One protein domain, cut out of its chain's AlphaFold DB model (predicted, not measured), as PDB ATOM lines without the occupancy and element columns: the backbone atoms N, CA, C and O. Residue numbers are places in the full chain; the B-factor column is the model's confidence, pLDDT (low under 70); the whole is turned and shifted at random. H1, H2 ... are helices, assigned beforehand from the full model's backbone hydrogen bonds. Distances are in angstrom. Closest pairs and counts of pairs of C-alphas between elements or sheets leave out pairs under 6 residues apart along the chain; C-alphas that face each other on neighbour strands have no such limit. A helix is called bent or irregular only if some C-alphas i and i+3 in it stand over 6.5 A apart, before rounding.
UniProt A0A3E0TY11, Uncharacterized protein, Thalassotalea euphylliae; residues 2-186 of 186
ATOM      1  N   ILE A   2      90.137  75.050 121.912       75.25
ATOM      2  CA  ILE A   2      90.808  74.416 123.078       75.25
ATOM      3  C   ILE A   2      92.213  73.909 122.713       75.25
ATOM      4  O   ILE A   2      93.164  74.174 123.444       75.25
ATOM      5  N   SER A   3      92.354  73.259 121.551       78.00
ATOM      6  CA  SER A   3      93.649  72.781 121.042       78.00
ATOM      7  C   SER A   3      94.664  73.918 120.830       78.00
ATOM      8  O   SER A   3      95.796  73.822 121.292       78.00
ATOM      9  N   GLU A   4      94.257  75.040 120.225       76.69
ATOM     10  CA  GLU A   4      95.145  76.193 119.981       76.69
ATOM     11  C   GLU A   4      95.597  76.852 121.289       76.69
ATOM     12  O   GLU A   4      96.783  77.130 121.460       76.69
ATOM     13  N   THR A   5      94.680  77.040 122.244       76.81
ATOM     14  CA  THR A   5      95.012  77.554 123.580       76.81
ATOM     15  C   THR A   5      95.984  76.626 124.298       76.81
ATOM     16  O   THR A   5      96.938  77.090 124.921       76.81
ATOM     17  N   ALA A   6      95.776  75.313 124.193       79.81
ATOM     18  CA  ALA A   6      96.658  74.334 124.800       79.81
ATOM     19  C   ALA A   6      98.055  74.370 124.164       79.81
ATOM     20  O   ALA A   6      99.047  74.434 124.877       79.81
ATOM     21  N   ILE A   7      98.151  74.429 122.832       82.62
ATOM     22  CA  ILE A   7      99.428  74.572 122.118       82.62
ATOM     23  C   ILE A   7     100.144  75.867 122.518       82.62
ATOM     24  O   ILE A   7     101.347  75.839 122.775       82.62
ATOM     25  N   PHE A   8      99.424  76.987 122.618       80.69
ATOM     26  CA  PHE A   8     100.005  78.265 123.029       80.69
ATOM     27  C   PHE A   8     100.555  78.212 124.458       80.69
ATOM     28  O   PHE A   8     101.695  78.613 124.697       80.69
ATOM     29  N   LEU A   9      99.783  77.664 125.404       81.25
ATOM     30  CA  LEU A   9     100.239  77.448 126.779       81.25
ATOM     31  C   LEU A   9     101.448  76.506 126.822       81.25
ATOM     32  O   LEU A   9     102.400  76.774 127.549       81.25
ATOM     33  N   GLY A  10     101.446  75.453 126.003       83.75
ATOM     34  CA  GLY A  10     102.567  74.536 125.836       83.75
ATOM     35  C   GLY A  10     103.834  75.260 125.385       83.75
ATOM     36  O   GLY A  10     104.854  75.210 126.064       83.75
ATOM     37  N   ALA A  11     103.755  76.011 124.287       83.38
ATOM     38  CA  ALA A  11     104.875  76.785 123.762       83.38
ATOM     39  C   ALA A  11     105.388  77.826 124.771       83.38
ATOM     40  O   ALA A  11     106.598  77.980 124.940       83.38
ATOM     41  N   PHE A  12     104.484  78.503 125.483       80.75
ATOM     42  CA  PHE A  12     104.843  79.477 126.508       80.75
ATOM     43  C   PHE A  12     105.550  78.824 127.705       80.75
ATOM     44  O   PHE A  12     106.617  79.281 128.120       80.75
ATOM     45  N   GLY A  13     105.007  77.718 128.223       81.81
ATOM     46  CA  GLY A  13     105.619  76.947 129.305       81.81
ATOM     47  C   GLY A  13     106.993  76.394 128.918       81.81
ATOM     48  O   GLY A  13     107.948  76.521 129.683       81.81
ATOM     49  N   THR A  14     107.138  75.865 127.699       83.94
ATOM     50  CA  THR A  14     108.431  75.413 127.163       83.94
ATOM     51  C   THR A  14     109.409  76.573 127.016       83.94
ATOM     52  O   THR A  14     110.572  76.430 127.382       83.94
ATOM     53  N   GLY A  15     108.955  77.735 126.539       80.62
ATOM     54  CA  GLY A  15     109.778  78.938 126.428       80.62
ATOM     55  C   GLY A  15     110.333  79.392 127.778       80.62
ATOM     56  O   GLY A  15     111.528  79.662 127.889       80.62
ATOM     57  N   LEU A  16     109.503  79.398 128.824       76.31
ATOM     58  CA  LEU A  16     109.934  79.729 130.187       76.31
ATOM     59  C   LEU A  16     111.014  78.768 130.706       76.31
ATOM     60  O   LEU A  16     112.004  79.218 131.280       76.31
ATOM     61  N   LEU A  17     110.862  77.462 130.462       81.44
ATOM     62  CA  LEU A  17     111.854  76.457 130.861       81.44
ATOM     63  C   LEU A  17     113.124  76.483 129.998       81.44
ATOM     64  O   LEU A  17     114.206  76.175 130.485       81.44
ATOM     65  N   ALA A  18     113.024  76.841 128.719       80.81
ATOM     66  CA  ALA A  18     114.183  76.943 127.838       80.81
ATOM     67  C   ALA A  18     115.041  78.174 128.176       80.81
ATOM     68  O   ALA A  18     116.270  78.102 128.154       80.81
ATOM     69  N   LEU A  19     114.408  79.297 128.531       72.50
ATOM     70  CA  LEU A  19     115.103  80.524 128.935       72.50
ATOM     71  C   LEU A  19     115.921  80.348 130.221       72.50
ATOM     72  O   LEU A  19     116.969  80.983 130.357       72.50
ATOM     73  N   ASP A  20     115.481  79.459 131.111       68.62
ATOM     74  CA  ASP A  20     116.243  79.011 132.282       68.62
ATOM     75  C   ASP A  20     117.589  78.380 131.868       68.62
ATOM     76  O   ASP A  20     118.654  78.852 132.269       68.62
ATOM     77  N   VAL A  21     117.560  77.404 130.953       68.25
ATOM     78  CA  VAL A  21     118.769  76.704 130.474       68.25
ATOM     79  C   VAL A  21     119.756  77.656 129.788       68.25
ATOM     80  O   VAL A  21     120.969  77.513 129.932       68.25
ATOM     81  N   VAL A  22     119.252  78.641 129.041       71.56
ATOM     82  CA  VAL A  22     120.096  79.531 128.228       71.56
ATOM     83  C   VAL A  22     120.715  80.666 129.054       71.56
ATOM     84  O   VAL A  22     121.824  81.109 128.746       71.56
ATOM     85  N   LYS A  23     120.035  81.174 130.095       76.38
ATOM     86  CA  LYS A  23     120.542  82.283 130.924       76.38
ATOM     87  C   LYS A  23     120.148  82.117 132.400       76.38
ATOM     88  O   LYS A  23     119.109  82.634 132.794       76.38
ATOM     89  N   PRO A  24     121.036  81.619 133.279       68.94
ATOM     90  CA  PRO A  24     120.740  81.456 134.711       68.94
ATOM     91  C   PRO A  24     120.328  82.756 135.426       68.94
ATOM     92  O   PRO A  24     119.477  82.767 136.309       68.94
ATOM     93  N   LYS A  25     120.864  83.910 134.993       79.88
ATOM     94  CA  LYS A  25     120.470  85.236 135.517       79.88
ATOM     95  C   LYS A  25     119.017  85.617 135.194       79.88
ATOM     96  O   LYS A  25     118.500  86.572 135.771       79.88
ATOM     97  N   PHE A  26     118.382  84.933 134.243       77.75
ATOM     98  CA  PHE A  26     116.984  85.141 133.881       77.75
ATOM     99  C   PHE A  26     116.041  84.636 134.974       77.75
ATOM    100  O   PHE A  26     115.069  85.331 135.265       77.75
ATOM    101  N   LEU A  27     116.351  83.503 135.620       75.69
ATOM    102  CA  LEU A  27     115.552  82.980 136.731       75.69
ATOM    103  C   LEU A  27     115.467  83.987 137.869       75.69
ATOM    104  O   LEU A  27     114.366  84.374 138.238       75.69
ATOM    105  N   ARG A  28     116.609  84.501 138.332       82.81
ATOM    106  CA  ARG A  28     116.654  85.487 139.417       82.81
ATOM    107  C   ARG A  28     115.847  86.747 139.098       82.81
ATOM    108  O   ARG A  28     115.010  87.168 139.882       82.81
ATOM    109  N   LYS A  29     116.013  87.305 137.891       84.94
ATOM    110  CA  LYS A  29     115.224  88.471 137.442       84.94
ATOM    111  C   LYS A  29     113.728  88.172 137.348       84.94
ATOM    112  O   LYS A  29     112.911  89.030 137.671       84.94
ATOM    113  N   SER A  30     113.370  86.978 136.884       82.56
ATOM    114  CA  SER A  30     111.975  86.550 136.782       82.56
ATOM    115  C   SER A  30     111.380  86.344 138.170       82.56
ATOM    116  O   SER A  30     110.291  86.834 138.435       82.56
ATOM    117  N   ARG A  31     112.117  85.706 139.081       86.50
ATOM    118  CA  ARG A  31     111.752  85.513 140.484       86.50
ATOM    119  C   ARG A  31     111.585  86.843 141.209       86.50
ATOM    120  O   ARG A  31     110.605  87.008 141.924       86.50
ATOM    121  N   ASP A  32     112.459  87.820 140.976       87.94
ATOM    122  CA  ASP A  32     112.306  89.175 141.520       87.94
ATOM    123  C   ASP A  32     111.006  89.833 141.036       87.94
ATOM    124  O   ASP A  32     110.295  90.474 141.812       87.94
ATOM    125  N   LEU A  33     110.655  89.648 139.761       85.44
ATOM    126  CA  LEU A  33     109.402  90.153 139.203       85.44
ATOM    127  C   LEU A  33     108.184  89.423 139.792       85.44
ATOM    128  O   LEU A  33     107.222  90.077 140.190       85.44
ATOM    129  N   LEU A  34     108.240  88.095 139.917       87.69
ATOM    130  CA  LEU A  34     107.204  87.290 140.573       87.69
ATOM    131  C   LEU A  34     107.026  87.679 142.042       87.69
ATOM    132  O   LEU A  34     105.898  87.792 142.509       87.69
ATOM    133  N   SER A  35     108.124  87.935 142.753       88.44
ATOM    134  CA  SER A  35     108.114  88.396 144.139       88.44
ATOM    135  C   SER A  35     107.398  89.739 144.264       88.44
ATOM    136  O   SER A  35     106.504  89.864 145.097       88.44
ATOM    137  N   ARG A  36     107.690  90.701 143.375       87.75
ATOM    138  CA  ARG A  36     106.969  91.986 143.323       87.75
ATOM    139  C   ARG A  36     105.479  91.799 143.046       87.75
ATOM    140  O   ARG A  36     104.657  92.457 143.672       87.75
ATOM    141  N   VAL A  37     105.113  90.896 142.140       87.38
ATOM    142  CA  VAL A  37     103.701  90.596 141.850       87.38
ATOM    143  C   VAL A  37     103.013  89.919 143.042       87.38
ATOM    144  O   VAL A  37     101.849  90.190 143.335       87.38
ATOM    145  N   ALA A  38     103.723  89.058 143.767       88.06
ATOM    146  CA  ALA A  38     103.203  88.375 144.944       88.06
ATOM    147  C   ALA A  38     103.033  89.308 146.155       88.06
ATOM    148  O   ALA A  38     102.118  89.087 146.949       88.06
ATOM    149  N   SER A  39     103.895  90.319 146.306       87.44
ATOM    150  CA  SER A  39     103.964  91.160 147.507       87.44
ATOM    151  C   SER A  39     102.971  92.323 147.533       87.44
ATOM    152  O   SER A  39     102.603  92.766 148.617       87.44
ATOM    153  N   HIS A  40     102.538  92.821 146.374       87.25
ATOM    154  CA  HIS A  40     101.621  93.965 146.282       87.25
ATOM    155  C   HIS A  40     100.182  93.496 146.106       87.25
ATOM    156  O   HIS A  40      99.944  92.476 145.469       87.25
ATOM    157  N   ASP A  41      99.201  94.231 146.622       85.31
ATOM    158  CA  ASP A  41      97.823  94.028 146.174       85.31
ATOM    159  C   ASP A  41      97.703  94.598 144.756       85.31
ATOM    160  O   ASP A  41      98.020  95.759 144.529       85.31
ATOM    161  N   LEU A  42      97.327  93.764 143.787       88.75
ATOM    162  CA  LEU A  42      97.179  94.164 142.383       88.75
ATOM    163  C   LEU A  42      95.708  94.171 141.963       88.75
ATOM    164  O   LEU A  42      95.393  94.052 140.779       88.75
ATOM    165  N   SER A  43      94.801  94.271 142.936       89.25
ATOM    166  CA  SER A  43      93.371  94.341 142.682       89.25
ATOM    167  C   SER A  43      93.024  95.531 141.777       89.25
ATOM    168  O   SER A  43      93.444  96.661 142.048       89.25
ATOM    169  N   PRO A  44      92.186  95.337 140.741       90.06
ATOM    170  CA  PRO A  44      91.705  96.441 139.911       90.06
ATOM    171  C   PRO A  44      90.898  97.475 140.709       90.06
ATOM    172  O   PRO A  44      90.754  98.612 140.265       90.06
ATOM    173  N   LEU A  45      90.406  97.110 141.901       90.12
ATOM    174  CA  LEU A  45      89.681  98.014 142.795       90.12
ATOM    175  C   LEU A  45      90.534  99.189 143.285       90.12
ATOM    176  O   LEU A  45      89.974 100.224 143.637       90.12
ATOM    177  N   ILE A  46      91.867  99.064 143.258       90.38
ATOM    178  CA  ILE A  46      92.787 100.148 143.630       90.38
ATOM    179  C   ILE A  46      92.496 101.401 142.799       90.38
ATOM    180  O   ILE A  46      92.491 102.497 143.340       90.38
ATOM    181  N   LEU A  47      92.132 101.250 141.521       89.19
ATOM    182  CA  LEU A  47      91.845 102.369 140.612       89.19
ATOM    183  C   LEU A  47      90.590 103.180 140.975       89.19
ATOM    184  O   LEU A  47      90.393 104.257 140.422       89.19
ATOM    185  N   PHE A  48      89.745 102.669 141.874       91.38
ATOM    186  CA  PHE A  48      88.519 103.334 142.326       91.38
ATOM    187  C   PHE A  48      88.651 103.941 143.727       91.38
ATOM    188  O   PHE A  48      87.673 104.477 144.252       91.38
ATOM    189  N   LYS A  49      89.831 103.855 144.353       89.69
ATOM    190  CA  LYS A  49      90.081 104.518 145.633       89.69
ATOM    191  C   LYS A  49      90.024 106.037 145.466       89.69
ATOM    192  O   LYS A  49      90.476 106.583 144.463       89.69
ATOM    193  N   SER A  50      89.471 106.716 146.469       86.88
ATOM    194  CA  SER A  50      89.425 108.181 146.515       86.88
ATOM    195  C   SER A  50      90.796 108.801 146.786       86.88
ATOM    196  O   SER A  50      91.077 109.891 146.301       86.88
ATOM    197  N   GLU A  51      91.641 108.106 147.549       90.25
ATOM    198  CA  GLU A  51      93.001 108.516 147.889       90.25
ATOM    199  C   GLU A  51      93.940 107.315 147.749       90.25
ATOM    200  O   GLU A  51      93.575 106.191 148.104       90.25
ATOM    201  N   PHE A  52      95.136 107.561 147.213       88.62
ATOM    202  CA  PHE A  52      96.168 106.548 147.014       88.62
ATOM    203  C   PHE A  52      97.214 106.644 148.118       88.62
ATOM    204  O   PHE A  52      97.727 107.730 148.394       88.62
ATOM    205  N   ASP A  53      97.547 105.506 148.724       92.19
ATOM    206  CA  ASP A  53      98.706 105.403 149.604       92.19
ATOM    207  C   ASP A  53      99.985 105.042 148.817       92.19
ATOM    208  O   ASP A  53      99.975 104.814 147.603       92.19
ATOM    209  N   GLU A  54     101.128 105.013 149.504       90.75
ATOM    210  CA  GLU A  54     102.418 104.671 148.886       90.75
ATOM    211  C   GLU A  54     102.410 103.260 148.267       90.75
ATOM    212  O   GLU A  54     102.971 103.048 147.191       90.75
ATOM    213  N   LYS A  55     101.694 102.308 148.880       89.00
ATOM    214  CA  LYS A  55     101.592 100.927 148.385       89.00
ATOM    215  C   LYS A  55     100.736 100.838 147.128       89.00
ATOM    216  O   LYS A  55     101.053 100.062 146.228       89.00
ATOM    217  N   ASP A  56      99.680 101.638 147.041       90.75
ATOM    218  CA  ASP A  56      98.846 101.758 145.850       90.75
ATOM    219  C   ASP A  56      99.655 102.338 144.684       90.75
ATOM    220  O   ASP A  56      99.569 101.848 143.555       90.75
ATOM    221  N   HIS A  57     100.504 103.336 144.949       90.62
ATOM    222  CA  HIS A  57     101.416 103.879 143.943       90.62
ATOM    223  C   HIS A  57     102.425 102.837 143.446       90.62
ATOM    224  O   HIS A  57     102.656 102.735 142.234       90.62
ATOM    225  N   GLU A  58     102.994 102.031 144.343       90.94
ATOM    226  CA  GLU A  58     103.877 100.923 143.972       90.94
ATOM    227  C   GLU A  58     103.140  99.859 143.148       90.94
ATOM    228  O   GLU A  58     103.631  99.457 142.088       90.94
ATOM    229  N   ALA A  59     101.931  99.467 143.556       90.06
ATOM    230  CA  ALA A  59     101.089  98.521 142.828       90.06
ATOM    231  C   ALA A  59     100.767  99.015 141.409       90.06
ATOM    232  O   ALA A  59     100.986  98.293 140.432       90.06
ATOM    233  N   ILE A  60     100.327 100.268 141.266       92.25
ATOM    234  CA  ILE A  60     100.062 100.895 139.963       92.25
ATOM    235  C   ILE A  60     101.341 100.947 139.119       92.25
ATOM    236  O   ILE A  60     101.297 100.700 137.912       92.25
ATOM    237  N   SER A  61     102.494 101.229 139.728       92.00
ATOM    238  CA  SER A  61     103.787 101.231 139.036       92.00
ATOM    239  C   SER A  61     104.146  99.845 138.490       92.00
ATOM    240  O   SER A  61     104.554  99.730 137.329       92.00
ATOM    241  N   VAL A  62     103.923  98.786 139.277       90.00
ATOM    242  CA  VAL A  62     104.108  97.388 138.856       90.00
ATOM    243  C   VAL A  62     103.153  97.028 137.714       90.00
ATOM    244  O   VAL A  62     103.611  96.516 136.689       90.00
ATOM    245  N   ILE A  63     101.859  97.354 137.840       92.50
ATOM    246  CA  ILE A  63     100.840  97.118 136.799       92.50
ATOM    247  C   ILE A  63     101.242  97.815 135.499       92.50
ATOM    248  O   ILE A  63     101.260  97.190 134.440       92.50
ATOM    249  N   LYS A  64     101.622  99.093 135.579       91.94
ATOM    250  CA  LYS A  64     102.057  99.894 134.432       91.94
ATOM    251  C   LYS A  64     103.281  99.286 133.755       91.94
ATOM    252  O   LYS A  64     103.296  99.158 132.534       91.94
ATOM    253  N   ALA A  65     104.303  98.920 134.529       90.00
ATOM    254  CA  ALA A  65     105.538  98.366 133.988       90.00
ATOM    255  C   ALA A  65     105.280  97.038 133.264       90.00
ATOM    256  O   ALA A  65     105.658  96.890 132.102       90.00
ATOM    257  N   ILE A  66     104.597  96.092 133.915       88.00
ATOM    258  CA  ILE A  66     104.301  94.785 133.316       88.00
ATOM    259  C   ILE A  66     103.363  94.949 132.118       88.00
ATOM    260  O   ILE A  66     103.645  94.408 131.050       88.00
ATOM    261  N   GLY A  67     102.299  95.741 132.261       89.12
ATOM    262  CA  GLY A  67     101.347  96.008 131.188       89.12
ATOM    263  C   GLY A  67     102.009  96.621 129.957       89.12
ATOM    264  O   GLY A  67     101.684  96.240 128.835       89.12
ATOM    265  N   PHE A  68     102.991  97.509 130.138       88.56
ATOM    266  CA  PHE A  68     103.750  98.085 129.030       88.56
ATOM    267  C   PHE A  68     104.564  97.022 128.279       88.56
ATOM    268  O   PHE A  68     104.445  96.911 127.058       88.56
ATOM    269  N   TYR A  69     105.338  96.194 128.992       84.06
ATOM    270  CA  TYR A  69     106.132  95.134 128.359       84.06
ATOM    271  C   TYR A  69     105.259  94.077 127.673       84.06
ATOM    272  O   TYR A  69     105.557  93.667 126.551       84.06
ATOM    273  N   VAL A  70     104.160  93.665 128.310       84.75
ATOM    274  CA  VAL A  70     103.208  92.704 127.732       84.75
ATOM    275  C   VAL A  70     102.512  93.293 126.510       84.75
ATOM    276  O   VAL A  70     102.359  92.591 125.512       84.75
ATOM    277  N   SER A  71     102.153  94.580 126.538       84.88
ATOM    278  CA  SER A  71     101.575  95.261 125.375       84.88
ATOM    279  C   SER A  71     102.558  95.302 124.215       84.88
ATOM    280  O   SER A  71     102.168  94.998 123.095       84.88
ATOM    281  N   LEU A  72     103.831  95.617 124.468       81.00
ATOM    282  CA  LEU A  72     104.862  95.661 123.430       81.00
ATOM    283  C   LEU A  72     105.043  94.293 122.753       81.00
ATOM    284  O   LEU A  72     105.064  94.202 121.526       81.00
ATOM    285  N   LEU A  73     105.116  93.223 123.552       76.88
ATOM    286  CA  LEU A  73     105.209  91.851 123.045       76.88
ATOM    287  C   LEU A  73     103.944  91.433 122.286       76.88
ATOM    288  O   LEU A  73     104.040  90.836 121.217       76.88
ATOM    289  N   SER A  74     102.767  91.781 122.807       77.19
ATOM    290  CA  SER A  74     101.482  91.505 122.155       77.19
ATOM    291  C   SER A  74     101.366  92.226 120.816       77.19
ATOM    292  O   SER A  74     100.906  91.641 119.844       77.19
ATOM    293  N   LEU A  75     101.831  93.473 120.735       75.88
ATOM    294  CA  LEU A  75     101.798  94.271 119.512       75.88
ATOM    295  C   LEU A  75     102.718  93.670 118.442       75.88
ATOM    296  O   LEU A  75     102.316  93.551 117.286       75.88
ATOM    297  N   PHE A  76     103.900  93.187 118.838       71.69
ATOM    298  CA  PHE A  76     104.792  92.432 117.958       71.69
ATOM    299  C   PHE A  76     104.155  91.120 117.470       71.69
ATOM    300  O   PHE A  76     104.192  90.817 116.278       71.69
ATOM    301  N   ALA A  77     103.515  90.364 118.365       69.56
ATOM    302  CA  ALA A  77     102.836  89.119 118.013       69.56
ATOM    303  C   ALA A  77     101.649  89.349 117.060       69.56
ATOM    304  O   ALA A  77     101.521  88.648 116.059       69.56
ATOM    305  N   VAL A  78     100.813  90.357 117.324       70.56
ATOM    306  CA  VAL A  78      99.678  90.733 116.464       70.56
ATOM    307  C   VAL A  78     100.162  91.185 115.090       70.56
ATOM    308  O   VAL A  78      99.571  90.794 114.087       70.56
ATOM    309  N   TYR A  79     101.247  91.957 115.024       70.19
ATOM    310  CA  TYR A  79     101.818  92.395 113.753       70.19
ATOM    311  C   TYR A  79     102.260  91.211 112.877       70.19
ATOM    312  O   TYR A  79     101.993  91.201 111.678       70.19
ATOM    313  N   ILE A  80     102.868  90.183 113.478       71.12
ATOM    314  CA  ILE A  80     103.305  88.973 112.764       71.12
ATOM    315  C   ILE A  80     102.122  88.086 112.358       71.12
ATOM    316  O   ILE A  80     102.106  87.568 111.244       71.12
ATOM    317  N   VAL A  81     101.157  87.876 113.259       65.56
ATOM    318  CA  VAL A  81     100.102  86.860 113.090       65.56
ATOM    319  C   VAL A  81      98.892  87.390 112.330       65.56
ATOM    320  O   VAL A  81      98.346  86.693 111.483       65.56
ATOM    321  N   TYR A  82      98.439  88.598 112.660       65.81
ATOM    322  CA  TYR A  82      97.165  89.124 112.177       65.81
ATOM    323  C   TYR A  82      97.321  90.044 110.963       65.81
ATOM    324  O   TYR A  82      96.326  90.279 110.289       65.81
ATOM    325  N   GLN A  83      98.536  90.554 110.694       67.94
ATOM    326  CA  GLN A  83      98.809  91.566 109.659       67.94
ATOM    327  C   GLN A  83      97.666  92.593 109.571       67.94
ATOM    328  O   GLN A  83      96.926  92.615 108.585       67.94
ATOM    329  N   PRO A  84      97.440  93.369 110.649       64.94
ATOM    330  CA  PRO A  84      96.276  94.239 110.736       64.94
ATOM    331  C   PRO A  84      96.186  95.143 109.508       64.94
ATOM    332  O   PRO A  84      97.202  95.660 109.044       64.94
ATOM    333  N   SER A  85      94.971  95.334 108.988       71.56
ATOM    334  CA  SER A  85      94.769  96.218 107.844       71.56
ATOM    335  C   SER A  85      95.258  97.628 108.176       71.56
ATOM    336  O   SER A  85      95.024  98.136 109.280       71.56
ATOM    337  N   ASP A  86      95.903  98.276 107.206       72.75
ATOM    338  CA  ASP A  86      96.448  99.628 107.369       72.75
ATOM    339  C   ASP A  86      95.389 100.619 107.884       72.75
ATOM    340  O   ASP A  86      95.687 101.505 108.685       72.75
ATOM    341  N   GLU A  87      94.123 100.423 107.501       75.75
ATOM    342  CA  GLU A  87      93.002 101.266 107.914       75.75
ATOM    343  C   GLU A  87      92.685 101.163 109.418       75.75
ATOM    344  O   GLU A  87      92.393 102.175 110.063       75.75
ATOM    345  N   LEU A  88      92.775  99.965 110.012       72.94
ATOM    346  CA  LEU A  88      92.517  99.766 111.442       72.94
ATOM    347  C   LEU A  88      93.632 100.392 112.290       72.94
ATOM    348  O   LEU A  88      93.347 101.091 113.266       72.94
ATOM    349  N   ILE A  89      94.891 100.182 111.892       70.88
ATOM    350  CA  ILE A  89      96.062 100.764 112.563       70.88
ATOM    351  C   ILE A  89      95.983 102.289 112.503       70.88
ATOM    352  O   ILE A  89      96.131 102.954 113.531       70.88
ATOM    353  N   GLN A  90      95.682 102.843 111.323       70.88
ATOM    354  CA  GLN A  90      95.509 104.281 111.151       70.88
ATOM    355  C   GLN A  90      94.422 104.822 112.083       70.88
ATOM    356  O   GLN A  90      94.715 105.701 112.896       70.88
ATOM    357  N   ARG A  91      93.203 104.262 112.062       75.12
ATOM    358  CA  ARG A  91      92.090 104.731 112.911       75.12
ATOM    359  C   ARG A  91      92.420 104.711 114.405       75.12
ATOM    360  O   ARG A  91      92.111 105.678 115.099       75.12
ATOM    361  N   ILE A  92      93.064 103.651 114.894       73.12
ATOM    362  CA  ILE A  92      93.424 103.527 116.314       73.12
ATOM    363  C   ILE A  92      94.553 104.501 116.684       73.12
ATOM    364  O   ILE A  92      94.525 105.082 117.767       73.12
ATOM    365  N   SER A  93      95.517 104.738 115.786       75.69
ATOM    366  CA  SER A  93      96.658 105.632 116.040       75.69
ATOM    367  C   SER A  93      96.287 107.121 116.112       75.69
ATOM    368  O   SER A  93      96.935 107.879 116.839       75.69
ATOM    369  N   TYR A  94      95.211 107.548 115.437       80.56
ATOM    370  CA  TYR A  94      94.769 108.946 115.455       80.56
ATOM    371  C   TYR A  94      94.292 109.417 116.834       80.56
ATOM    372  O   TYR A  94      94.463 110.589 117.164       80.56
ATOM    373  N   TYR A  95      93.729 108.536 117.663       79.62
ATOM    374  CA  TYR A  95      93.235 108.896 119.000       79.62
ATOM    375  C   TYR A  95      94.340 109.393 119.954       79.62
ATOM    376  O   TYR A  95      94.236 110.522 120.447       79.62
ATOM    377  N   PRO A  96      95.420 108.630 120.209       81.38
ATOM    378  CA  PRO A  96      96.528 109.121 121.023       81.38
ATOM    379  C   PRO A  96      97.273 110.274 120.338       81.38
ATOM    380  O   PRO A  96      97.634 111.238 121.011       81.38
ATOM    381  N   ALA A  97      97.450 110.239 119.010       84.69
ATOM    382  CA  ALA A  97      98.157 111.294 118.280       84.69
ATOM    383  C   ALA A  97      97.441 112.655 118.351       84.69
ATOM    384  O   ALA A  97      98.072 113.669 118.644       84.69
ATOM    385  N   SER A  98      96.123 112.683 118.132       86.75
ATOM    386  CA  SER A  98      95.311 113.905 118.232       86.75
ATOM    387  C   SER A  98      95.285 114.457 119.653       86.75
ATOM    388  O   SER A  98      95.418 115.662 119.842       86.75
ATOM    389  N   SER A  99      95.206 113.585 120.659       87.31
ATOM    390  CA  SER A  99      95.227 113.998 122.062       87.31
ATOM    391  C   SER A  99      96.567 114.624 122.463       87.31
ATOM    392  O   SER A  99      96.585 115.691 123.076       87.31
ATOM    393  N   ILE A 100      97.689 114.016 122.057       88.44
ATOM    394  CA  ILE A 100      99.031 114.588 122.249       88.44
ATOM    395  C   ILE A 100      99.143 115.923 121.504       88.44
ATOM    396  O   ILE A 100      99.625 116.901 122.072       88.44
ATOM    397  N   GLY A 101      98.651 115.989 120.263       89.31
ATOM    398  CA  GLY A 101      98.621 117.217 119.470       89.31
ATOM    399  C   GLY A 101      97.883 118.356 120.176       89.31
ATOM    400  O   GLY A 101      98.419 119.457 120.276       89.31
ATOM    401  N   LEU A 102      96.699 118.089 120.737       90.19
ATOM    402  CA  LEU A 102      95.928 119.070 121.508       90.19
ATOM    403  C   LEU A 102      96.685 119.560 122.749       90.19
ATOM    404  O   LEU A 102      96.710 120.762 123.008       90.19
ATOM    405  N   MET A 103      97.341 118.658 123.488       89.75
ATOM    406  CA  MET A 103      98.130 119.031 124.669       89.75
ATOM    407  C   MET A 103      99.343 119.892 124.298       89.75
ATOM    408  O   MET A 103      99.603 120.896 124.959       89.75
ATOM    409  N   VAL A 104     100.057 119.541 123.223       92.50
ATOM    410  CA  VAL A 104     101.214 120.305 122.731       92.50
ATOM    411  C   VAL A 104     100.782 121.689 122.244       92.50
ATOM    412  O   VAL A 104     101.357 122.689 122.668       92.50
ATOM    413  N   ILE A 105      99.739 121.774 121.411       91.38
ATOM    414  CA  ILE A 105      99.202 123.059 120.933       91.38
ATOM    415  C   ILE A 105      98.747 123.916 122.119       91.38
ATOM    416  O   ILE A 105      99.060 125.103 122.175       91.38
ATOM    417  N   GLY A 106      98.048 123.315 123.085       89.38
ATOM    418  CA  GLY A 106      97.591 124.006 124.285       89.38
ATOM    419  C   GLY A 106      98.732 124.549 125.147       89.38
ATOM    420  O   GLY A 106      98.623 125.661 125.656       89.38
ATOM    421  N   TYR A 107      99.842 123.814 125.261       91.19
ATOM    422  CA  TYR A 107     101.026 124.238 126.016       91.19
ATOM    423  C   TYR A 107     101.725 125.457 125.401       91.19
ATOM    424  O   TYR A 107     102.156 126.352 126.125       91.19
ATOM    425  N   TYR A 108     101.815 125.519 124.070       93.31
ATOM    426  CA  TYR A 108     102.461 126.632 123.363       93.31
ATOM    427  C   TYR A 108     101.542 127.838 123.123       93.31
ATOM    428  O   TYR A 108     101.981 128.849 122.570       93.31
ATOM    429  N   LEU A 109     100.270 127.765 123.524       91.44
ATOM    430  CA  LEU A 109      99.322 128.847 123.303       91.44
ATOM    431  C   LEU A 109      99.527 129.983 124.328       91.44
ATOM    432  O   LEU A 109      99.490 129.737 125.532       91.44
ATOM    433  N   PRO A 110      99.638 131.253 123.896       81.69
ATOM    434  CA  PRO A 110      99.825 132.383 124.812       81.69
ATOM    435  C   PRO A 110      98.573 132.694 125.651       81.69
ATOM    436  O   PRO A 110      98.655 133.335 126.698       81.69
ATOM    437  N   ASN A 111      97.394 132.244 125.209       91.25
ATOM    438  CA  ASN A 111      96.155 132.391 125.963       91.25
ATOM    439  C   ASN A 111      95.975 131.211 126.925       91.25
ATOM    440  O   ASN A 111      95.522 130.141 126.521       91.25
ATOM    441  N   VAL A 112      96.255 131.444 128.209       86.94
ATOM    442  CA  VAL A 112      96.197 130.432 129.278       86.94
ATOM    443  C   VAL A 112      94.830 129.747 129.386       86.94
ATOM    444  O   VAL A 112      94.768 128.551 129.659       86.94
ATOM    445  N   ARG A 113      93.719 130.458 129.140       89.81
ATOM    446  CA  ARG A 113      92.374 129.856 129.217       89.81
ATOM    447  C   ARG A 113      92.139 128.855 128.090       89.81
ATOM    448  O   ARG A 113      91.643 127.762 128.340       89.81
ATOM    449  N   ILE A 114      92.503 129.225 126.864       90.31
ATOM    450  CA  ILE A 114      92.329 128.361 125.687       90.31
ATOM    451  C   ILE A 114      93.344 127.213 125.723       90.31
ATOM    452  O   ILE A 114      92.979 126.067 125.479       90.31
ATOM    453  N   GLY A 115      94.594 127.500 126.095       88.56
ATOM    454  CA  GLY A 115      95.637 126.491 126.264       88.56
ATOM    455  C   GLY A 115      95.281 125.457 127.332       88.56
ATOM    456  O   GLY A 115      95.346 124.257 127.076       88.56
ATOM    457  N   GLY A 116      94.793 125.912 128.490       90.38
ATOM    458  CA  GLY A 116      94.305 125.038 129.556       90.38
ATOM    459  C   GLY A 116      93.123 124.167 129.123       90.38
ATOM    460  O   GLY A 116      93.098 122.981 129.443       90.38
ATOM    461  N   TRP A 117      92.181 124.715 128.346       94.19
ATOM    462  CA  TRP A 117      91.068 123.938 127.794       94.19
ATOM    463  C   TRP A 117      91.550 122.843 126.835       94.19
ATOM    464  O   TRP A 117      91.145 121.695 126.979       94.19
ATOM    465  N   LEU A 118      92.473 123.155 125.919       91.00
ATOM    466  CA  LEU A 118      93.040 122.175 124.985       91.00
ATOM    467  C   LEU A 118      93.807 121.053 125.703       91.00
ATOM    468  O   LEU A 118      93.641 119.880 125.365       91.00
ATOM    469  N   ILE A 119      94.600 121.399 126.723       90.88
ATOM    470  CA  ILE A 119      95.296 120.416 127.565       90.88
ATOM    471  C   ILE A 119      94.282 119.534 128.301       90.88
ATOM    472  O   ILE A 119      94.431 118.309 128.308       90.88
ATOM    473  N   ALA A 120      93.242 120.128 128.892       90.88
ATOM    474  CA  ALA A 120      92.200 119.388 129.593       90.88
ATOM    475  C   ALA A 120      91.469 118.428 128.646       90.88
ATOM    476  O   ALA A 120      91.352 117.246 128.957       90.88
ATOM    477  N   THR A 121      91.057 118.886 127.461       90.19
ATOM    478  CA  THR A 121      90.406 118.044 126.448       90.19
ATOM    479  C   THR A 121      91.298 116.882 126.020       90.19
ATOM    480  O   THR A 121      90.846 115.740 126.051       90.19
ATOM    481  N   GLY A 122      92.573 117.132 125.700       88.38
ATOM    482  CA  GLY A 122      93.518 116.058 125.368       88.38
ATOM    483  C   GLY A 122      93.692 115.055 126.515       88.38
ATOM    484  O   GLY A 122      93.695 113.844 126.295       88.38
ATOM    485  N   THR A 123      93.728 115.544 127.756       88.81
ATOM    486  CA  THR A 123      93.799 114.694 128.954       88.81
ATOM    487  C   THR A 123      92.540 113.837 129.107       88.81
ATOM    488  O   THR A 123      92.646 112.626 129.316       88.81
ATOM    489  N   TYR A 124      91.346 114.415 128.946       89.12
ATOM    490  CA  TYR A 124      90.075 113.691 129.041       89.12
ATOM    491  C   TYR A 124      89.886 112.663 127.922       89.12
ATOM    492  O   TYR A 124      89.219 111.657 128.144       89.12
ATOM    493  N   MET A 125      90.491 112.865 126.748       87.31
ATOM    494  CA  MET A 125      90.459 111.882 125.660       87.31
ATOM    495  C   MET A 125      91.334 110.653 125.947       87.31
ATOM    496  O   MET A 125      90.962 109.539 125.583       87.31
ATOM    497  N   VAL A 126      92.473 110.824 126.629       87.56
ATOM    498  CA  VAL A 126      93.424 109.726 126.907       87.56
ATOM    499  C   VAL A 126      93.156 109.040 128.245       87.56
ATOM    500  O   VAL A 126      93.421 107.847 128.385       87.56
ATOM    501  N   THR A 127      92.597 109.752 129.226       88.19
ATOM    502  CA  THR A 127      92.328 109.206 130.568       88.19
ATOM    503  C   THR A 127      91.515 107.904 130.540       88.19
ATOM    504  O   THR A 127      91.951 106.948 131.180       88.19
ATOM    505  N   PRO A 128      90.409 107.781 129.775       88.31
ATOM    506  CA  PRO A 128      89.664 106.527 129.678       88.31
ATOM    507  C   PRO A 128      90.508 105.374 129.130       88.31
ATOM    508  O   PRO A 128      90.389 104.250 129.605       88.31
ATOM    509  N   LEU A 129      91.400 105.644 128.169       86.56
ATOM    510  CA  LEU A 129      92.296 104.629 127.612       86.56
ATOM    511  C   LEU A 129      93.316 104.158 128.651       86.56
ATOM    512  O   LEU A 129      93.518 102.955 128.797       86.56
ATOM    513  N   ILE A 130      93.916 105.085 129.406       88.38
ATOM    514  CA  ILE A 130      94.834 104.750 130.505       88.38
ATOM    515  C   ILE A 130      94.098 103.960 131.589       88.38
ATOM    516  O   ILE A 130      94.628 102.971 132.090       88.38
ATOM    517  N   PHE A 131      92.874 104.362 131.933       91.06
ATOM    518  CA  PHE A 131      92.067 103.676 132.934       91.06
ATOM    519  C   PHE A 131      91.737 102.246 132.500       91.06
ATOM    520  O   PHE A 131      92.010 101.308 133.244       91.06
ATOM    521  N   CYS A 132      91.223 102.064 131.280       90.62
ATOM    522  CA  CYS A 132      90.955 100.745 130.711       90.62
ATOM    523  C   CYS A 132      92.223  99.888 130.681       90.62
ATOM    524  O   CYS A 132      92.192  98.740 131.112       90.62
ATOM    525  N   PHE A 133      93.348 100.457 130.243       91.25
ATOM    526  CA  PHE A 133      94.641  99.779 130.242       91.25
ATOM    527  C   PHE A 133      95.021  99.283 131.644       91.25
ATOM    528  O   PHE A 133      95.260  98.089 131.832       91.25
ATOM    529  N   LEU A 134      95.041 100.173 132.639       93.06
ATOM    530  CA  LEU A 134      95.408  99.812 134.007       93.06
ATOM    531  C   LEU A 134      94.438  98.782 134.586       93.06
ATOM    532  O   LEU A 134      94.881  97.821 135.205       93.06
ATOM    533  N   PHE A 135      93.136  98.943 134.346       94.25
ATOM    534  CA  PHE A 135      92.108  98.036 134.844       94.25
ATOM    535  C   PHE A 135      92.262  96.631 134.259       94.25
ATOM    536  O   PHE A 135      92.273  95.652 135.005       94.25
ATOM    537  N   THR A 136      92.436  96.515 132.939       92.75
ATOM    538  CA  THR A 136      92.621  95.223 132.268       92.75
ATOM    539  C   THR A 136      93.869  94.508 132.779       92.75
ATOM    540  O   THR A 136      93.805  93.320 133.099       92.75
ATOM    541  N   TYR A 137      94.995  95.217 132.912       92.50
ATOM    542  CA  TYR A 137      96.230  94.608 133.405       92.50
ATOM    543  C   TYR A 137      96.189  94.290 134.901       92.50
ATOM    544  O   TYR A 137      96.702  93.246 135.296       92.50
ATOM    545  N   ALA A 138      95.545  95.119 135.724       93.00
ATOM    546  CA  ALA A 138      95.315  94.822 137.136       93.00
ATOM    547  C   ALA A 138      94.445  93.569 137.305       93.00
ATOM    548  O   ALA A 138      94.802  92.663 138.051       93.00
ATOM    549  N   ALA A 139      93.350  93.456 136.545       91.62
ATOM    550  CA  ALA A 139      92.495  92.271 136.559       91.62
ATOM    551  C   ALA A 139      93.268  91.008 136.144       91.62
ATOM    552  O   ALA A 139      93.216  89.993 136.839       91.62
ATOM    553  N   LEU A 140      94.042  91.081 135.055       90.56
ATOM    554  CA  LEU A 140      94.874  89.967 134.594       90.56
ATOM    555  C   LEU A 140      95.907  89.556 135.654       90.56
ATOM    556  O   LEU A 140      96.036  88.375 135.975       90.56
ATOM    557  N   LEU A 141      96.634  90.525 136.212       90.69
ATOM    558  CA  LEU A 141      97.654  90.273 137.227       90.69
ATOM    559  C   LEU A 141      97.053  89.742 138.523       90.69
ATOM    560  O   LEU A 141      97.645  88.850 139.116       90.69
ATOM    561  N   SER A 142      95.880  90.224 138.934       90.44
ATOM    562  CA  SER A 142      95.158  89.726 140.105       90.44
ATOM    563  C   SER A 142      94.785  88.246 139.951       90.44
ATOM    564  O   SER A 142      95.012  87.462 140.874       90.44
ATOM    565  N   VAL A 143      94.327  87.824 138.765       88.81
ATOM    566  CA  VAL A 143      94.064  86.402 138.466       88.81
ATOM    567  C   VAL A 143      95.352  85.575 138.516       88.81
ATOM    568  O   VAL A 143      95.387  84.505 139.125       88.81
ATOM    569  N   LEU A 144      96.436  86.079 137.919       87.94
ATOM    570  CA  LEU A 144      97.743  85.411 137.929       87.94
ATOM    571  C   LEU A 144      98.425  85.447 139.302       87.94
ATOM    572  O   LEU A 144      99.343  84.670 139.564       87.94
ATOM    573  N   GLN A 145      97.980  86.309 140.208       90.44
ATOM    574  CA  GLN A 145      98.625  86.492 141.495       90.44
ATOM    575  C   GLN A 145      98.537  85.241 142.367       90.44
ATOM    576  O   GLN A 145      99.480  84.933 143.094       90.44
ATOM    577  N   LEU A 146      97.426  84.505 142.289       88.88
ATOM    578  CA  LEU A 146      97.220  83.283 143.062       88.88
ATOM    579  C   LEU A 146      98.262  82.196 142.725       88.88
ATOM    580  O   LEU A 146      98.969  81.770 143.645       88.88
ATOM    581  N   PRO A 147      98.426  81.757 141.457       88.50
ATOM    582  CA  PRO A 147      99.450  80.770 141.124       88.50
ATOM    583  C   PRO A 147     100.866  81.289 141.403       88.50
ATOM    584  O   PRO A 147     101.707  80.518 141.860       88.50
ATOM    585  N   ILE A 148     101.127  82.590 141.218       90.38
ATOM    586  CA  ILE A 148     102.432  83.195 141.525       90.38
ATOM    587  C   ILE A 148     102.737  83.127 143.029       90.38
ATOM    588  O   ILE A 148     103.803  82.654 143.415       90.38
ATOM    589  N   LYS A 149     101.794  83.524 143.892       91.19
ATOM    590  CA  LYS A 149     101.932  83.421 145.356       91.19
ATOM    591  C   LYS A 149     102.166  81.977 145.796       91.19
ATOM    592  O   LYS A 149     103.004  81.729 146.661       91.19
ATOM    593  N   LEU A 150     101.448  81.025 145.197       89.06
ATOM    594  CA  LEU A 150     101.628  79.604 145.487       89.06
ATOM    595  C   LEU A 150     103.038  79.132 145.110       89.06
ATOM    596  O   LEU A 150     103.690  78.466 145.913       89.06
ATOM    597  N   ALA A 151     103.525  79.506 143.926       87.88
ATOM    598  CA  ALA A 151     104.867  79.161 143.469       87.88
ATOM    599  C   ALA A 151     105.955  79.726 144.392       87.88
ATOM    600  O   ALA A 151     106.813  78.972 144.842       87.88
ATOM    601  N   MET A 152     105.863  81.009 144.759       90.81
ATOM    602  CA  MET A 152     106.806  81.654 145.683       90.81
ATOM    603  C   MET A 152     106.809  80.984 147.065       90.81
ATOM    604  O   MET A 152     107.864  80.674 147.607       90.81
ATOM    605  N   LYS A 153     105.631  80.662 147.616       88.88
ATOM    606  CA  LYS A 153     105.522  79.964 148.910       88.88
ATOM    607  C   LYS A 153     106.083  78.539 148.866       88.88
ATOM    608  O   LYS A 153     106.534  78.013 149.883       88.88
ATOM    609  N   THR A 154     106.002  77.885 147.709       87.50
ATOM    610  CA  THR A 154     106.551  76.538 147.511       87.50
ATOM    611  C   THR A 154     108.071  76.599 147.337       87.50
ATOM    612  O   THR A 154     108.764  75.707 147.821       87.50
ATOM    613  N   GLU A 155     108.596  77.674 146.738       87.50
ATOM    614  CA  GLU A 155     110.035  77.961 146.656       87.50
ATOM    615  C   GLU A 155     110.665  78.047 148.043       87.50
ATOM    616  O   GLU A 155     111.580  77.283 148.342       87.50
ATOM    617  N   GLU A 156     110.094  78.880 148.916       84.75
ATOM    618  CA  GLU A 156     110.582  79.096 150.286       84.75
ATOM    619  C   GLU A 156     110.619  77.821 151.139       84.75
ATOM    620  O   GLU A 156     111.382  77.741 152.099       84.75
ATOM    621  N   LYS A 157     109.778  76.829 150.820       86.56
ATOM    622  CA  LYS A 157     109.618  75.624 151.639       86.56
ATOM    623  C   LYS A 157     110.259  74.362 151.060       86.56
ATOM    624  O   LYS A 157     110.686  73.523 151.846       86.56
ATOM    625  N   TRP A 158     110.265  74.184 149.734       87.00
ATOM    626  CA  TRP A 158     110.533  72.870 149.124       87.00
ATOM    627  C   TRP A 158     111.371  72.891 147.838       87.00
ATOM    628  O   TRP A 158     112.035  71.894 147.569       87.00
ATOM    629  N   LEU A 159     111.330  73.952 147.017       80.44
ATOM    630  CA  LEU A 159     111.913  73.900 145.657       80.44
ATOM    631  C   LEU A 159     113.383  74.341 145.581       80.44
ATOM    632  O   LEU A 159     114.067  73.951 144.637       80.44
ATOM    633  N   GLY A 160     113.872  75.119 146.553       78.56
ATOM    634  CA  GLY A 160     115.201  75.742 146.501       78.56
ATOM    635  C   GLY A 160     115.196  77.113 145.811       78.56
ATOM    636  O   GLY A 160     114.211  77.498 145.187       78.56
ATOM    637  N   GLU A 161     116.286  77.870 145.958       83.25
ATOM    638  CA  GLU A 161     116.373  79.285 145.558       83.25
ATOM    639  C   GLU A 161     116.143  79.504 144.048       83.25
ATOM    640  O   GLU A 161     116.619  78.733 143.207       83.25
ATOM    641  N   ASP A 162     115.399  80.564 143.706       83.56
ATOM    642  CA  ASP A 162     115.097  81.007 142.336       83.56
ATOM    643  C   ASP A 162     114.297  80.006 141.464       83.56
ATOM    644  O   ASP A 162     114.211  80.171 140.242       83.56
ATOM    645  N   GLN A 163     113.680  78.970 142.051       86.00
ATOM    646  CA  GLN A 163     112.958  77.926 141.302       86.00
ATOM    647  C   GLN A 163     111.468  78.216 141.028       86.00
ATOM    648  O   GLN A 163     110.851  77.500 140.233       86.00
ATOM    649  N   ALA A 164     110.857  79.255 141.608       85.94
ATOM    650  CA  ALA A 164     109.445  79.592 141.383       85.94
ATOM    651  C   ALA A 164     109.085  79.833 139.904       85.94
ATOM    652  O   ALA A 164     108.054  79.306 139.472       85.94
ATOM    653  N   PRO A 165     109.889  80.550 139.084       85.69
ATOM    654  CA  PRO A 165     109.597  80.702 137.657       85.69
ATOM    655  C   PRO A 165     109.542  79.358 136.929       85.69
ATOM    656  O   PRO A 165     108.679  79.138 136.078       85.69
ATOM    657  N   ARG A 166     110.432  78.433 137.303       85.75
ATOM    658  CA  ARG A 166     110.509  77.095 136.715       85.75
ATOM    659  C   ARG A 166     109.296  76.252 137.093       85.75
ATOM    660  O   ARG A 166     108.691  75.613 136.236       85.75
ATOM    661  N   PHE A 167     108.903  76.300 138.363       87.75
ATOM    662  CA  PHE A 167     107.703  75.632 138.856       87.75
ATOM    663  C   PHE A 167     106.430  76.140 138.166       87.75
ATOM    664  O   PHE A 167     105.603  75.332 137.743       87.75
ATOM    665  N   LEU A 168     106.305  77.457 137.962       87.62
ATOM    666  CA  LEU A 168     105.214  78.029 137.166       87.62
ATOM    667  C   LEU A 168     105.239  77.527 135.718       87.62
ATOM    668  O   LEU A 168     104.191  77.151 135.197       87.62
ATOM    669  N   GLY A 169     106.418  77.462 135.093       87.12
ATOM    670  CA  GLY A 169     106.589  76.898 133.752       87.12
ATOM    671  C   GLY A 169     106.080  75.457 133.650       87.12
ATOM    672  O   GLY A 169     105.299  75.142 132.752       87.12
ATOM    673  N   TYR A 170     106.435  74.597 134.609       88.62
ATOM    674  CA  TYR A 170     105.915  73.227 134.674       88.62
ATOM    675  C   TYR A 170     104.403  73.174 134.906       88.62
ATOM    676  O   TYR A 170     103.721  72.378 134.262       88.62
ATOM    677  N   GLY A 171     103.864  74.029 135.778       87.12
ATOM    678  CA  GLY A 171     102.421  74.125 136.003       87.12
ATOM    679  C   GLY A 171     101.658  74.492 134.727       87.12
ATOM    680  O   GLY A 171     100.653  73.863 134.402       87.12
ATOM    681  N   ILE A 172     102.174  75.455 133.959       87.06
ATOM    682  CA  ILE A 172     101.604  75.864 132.669       87.06
ATOM    683  C   ILE A 172     101.644  74.709 131.663       87.06
ATOM    684  O   ILE A 172     100.636  74.433 131.011       87.06
ATOM    685  N   LEU A 173     102.775  74.003 131.561       89.31
ATOM    686  CA  LEU A 173     102.891  72.832 130.690       89.31
ATOM    687  C   LEU A 173     101.909  71.731 131.074       89.31
ATOM    688  O   LEU A 173     101.265  71.148 130.205       89.31
ATOM    689  N   PHE A 174     101.760  71.463 132.368       90.38
ATOM    690  CA  PHE A 174     100.828  70.458 132.856       90.38
ATOM    691  C   PHE A 174      99.376  70.803 132.497       90.38
ATOM    692  O   PHE A 174      98.652  69.953 131.981       90.38
ATOM    693  N   ILE A 175      98.965  72.064 132.678       88.62
ATOM    694  CA  ILE A 175      97.639  72.544 132.256       88.62
ATOM    695  C   ILE A 175      97.476  72.416 130.737       88.62
ATOM    696  O   ILE A 175      96.441  71.940 130.273       88.62
ATOM    697  N   SER A 176      98.500  72.787 129.963       89.12
ATOM    698  CA  SER A 176      98.529  72.589 128.510       89.12
ATOM    699  C   SER A 176      98.272  71.126 128.141       89.12
ATOM    700  O   SER A 176      97.392  70.852 127.329       89.12
ATOM    701  N   PHE A 177      98.970  70.176 128.767       89.69
ATOM    702  CA  PHE A 177      98.755  68.748 128.522       89.69
ATOM    703  C   PHE A 177      97.327  68.310 128.858       89.69
ATOM    704  O   PHE A 177      96.704  67.622 128.053       89.69
ATOM    705  N   ILE A 178      96.771  68.733 129.999       90.19
ATOM    706  CA  ILE A 178      95.376  68.422 130.359       90.19
ATOM    707  C   ILE A 178      94.412  68.938 129.286       90.19
ATOM    708  O   ILE A 178      93.527  68.205 128.848       90.19
ATOM    709  N   LEU A 179      94.591  70.181 128.835       88.25
ATOM    710  CA  LEU A 179      93.743  70.773 127.801       88.25
ATOM    711  C   LEU A 179      93.881  70.048 126.458       88.25
ATOM    712  O   LEU A 179      92.874  69.856 125.781       88.25
ATOM    713  N   GLN A 180      95.084  69.593 126.095       86.75
ATOM    714  CA  GLN A 180      95.298  68.754 124.910       86.75
ATOM    715  C   GLN A 180      94.551  67.420 125.028       86.75
ATOM    716  O   GLN A 180      93.870  67.024 124.087       86.75
ATOM    717  N   PHE A 181      94.609  66.754 126.184       86.69
ATOM    718  CA  PHE A 181      93.861  65.513 126.417       86.69
ATOM    719  C   PHE A 181      92.344  65.709 126.328       86.69
ATOM    720  O   PHE A 181      91.653  64.866 125.759       86.69
ATOM    721  N   ILE A 182      91.821  66.816 126.863       88.44
ATOM    722  CA  ILE A 182      90.395  67.153 126.751       88.44
ATOM    723  C   ILE A 182      90.028  67.422 125.287       88.44
ATOM    724  O   ILE A 182      89.027  66.893 124.812       88.44
ATOM    725  N   ALA A 183      90.851  68.187 124.566       83.56
ATOM    726  CA  ALA A 183      90.620  68.517 123.162       83.56
ATOM    727  C   ALA A 183      90.672  67.294 122.235       83.56
ATOM    728  O   ALA A 183      89.965  67.266 121.241       83.56
ATOM    729  N   LEU A 184      91.483  66.281 122.554       81.00
ATOM    730  CA  LEU A 184      91.527  65.020 121.802       81.00
ATOM    731  C   LEU A 184      90.268  64.161 121.996       81.00
ATOM    732  O   LEU A 184      90.018  63.259 121.200       81.00
ATOM    733  N   LYS A 185      89.509  64.398 123.071       71.56
ATOM    734  CA  LYS A 185      88.297  63.645 123.413       71.56
ATOM    735  C   LYS A 185      87.009  64.311 122.902       71.56
ATOM    736  O   LYS A 185      85.980  63.640 122.870       71.56
ATOM    737  N   SER A 186      87.053  65.603 122.562       57.44
ATOM    738  CA  SER A 186      85.930  66.382 122.008       57.44
ATOM    739  C   SER A 186      85.936  66.379 120.488       57.44
ATOM    740  O   SER A 186      84.847  66.219 119.906       57.44
TER     741      SER A 186
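This is residues 2 to 186 of the 186 residues of an uncharacterized protein of Thalassotalea euphylliae (UniProt A0A3E0TY11). One very long helix, H6, is the backbone of a loose, open frame: H5 folds back beside its first part, H4 crosses it about perpendicular, and H7 and H1 lie side by side at its far end, with H2 between that end and the crossing. H4, H5 and H6 outline an open triangle whose corner, residues 72 to 94, sticks out, while little H3 packs on H6. The printed part has 185 residues with seven named helices, H1 to H7 in chain order, and no named strand: the class is all helix. It is loose, with a radius of gyration of the C-alphas of 21.0 A, and only just elongated, spanning 65 by 42 by 33 A.

H1, residues 2 to 22, starts at C-alpha 2 (90.808, 74.416, 123.078) and is 30.2 A long. H2 is residues 24 to 39, and H3 is residues 44 to 48. H4, residues 54 to 82, is 40.2 A long. H5, residues 86 to 108, is 32.0 A long, with a kink of 32 degrees near residue 93; it is neither bent nor irregular, but only just: C-alphas 93 and 96 are 6.1 A apart. H6, residues 112 to 159, is 60.9 A long from C-alpha 112 (96.197, 130.432, 129.278), with a kink of 42 degrees near residue 144; it is irregular, C-alphas 156 and 159 being 7.1 A apart. H7, residues 164 to 185, is 32.0 A long and ends at C-alpha 185 (88.297, 63.645, 123.413).

H6 is the hub, touching five helices. With residues 114 to 126 alone it touches H5, opposite ways at a steep tilt of 60 degrees; the closest C-alphas, of Gly 106 and Gly 115, are 3.7 A apart. H4 touches it about perpendicular, at 88 degrees, closest at the C-alphas of Gly 67 and Tyr 137, 5.7 A. H3 touches it at Pro 44 and Ala 138, C-alphas 4.8 A apart. H2 touches it at 71 degrees, only just about perpendicular, with the C-alphas of Ala 38 and Lys 149 5.1 A apart. H7 touches it at 88 degrees, about perpendicular, the C-alphas of Ala 151 and Ala 164 being 5.0 A apart. H1 touches H7, opposite ways at a shallow tilt of 27 degrees, closest at the C-alphas of Ala 6 and Ser 176, 4.5 A. Helix packing is mostly crossed: of the 6 pairs of helices that touch and have a tilt, leaving out H1 and H2, which touch only at the corner, and H3 and H6, as H3 is too short for a tilt, 1 is at a shallow tilt. H4 and H5 are apart. Every O i to N i+4 pair is within hydrogen-bond range in H4 and H7; in H1 it is 16 of 17, H2 11 of 12, H5 17 of 19, H6 38 of 44, and H3 0 of 1, with 2 of 2 O i to N i+3 pairs.

The two C-alphas farthest apart, of Pro 110 and Lys 185, are 69.7 A apart. The printed part has no cut, and its six links are tight. Mean pLDDT of the printed part is 84.7; residues 20 to 21, 24, 77, 81 to 84 and 186 are under 70.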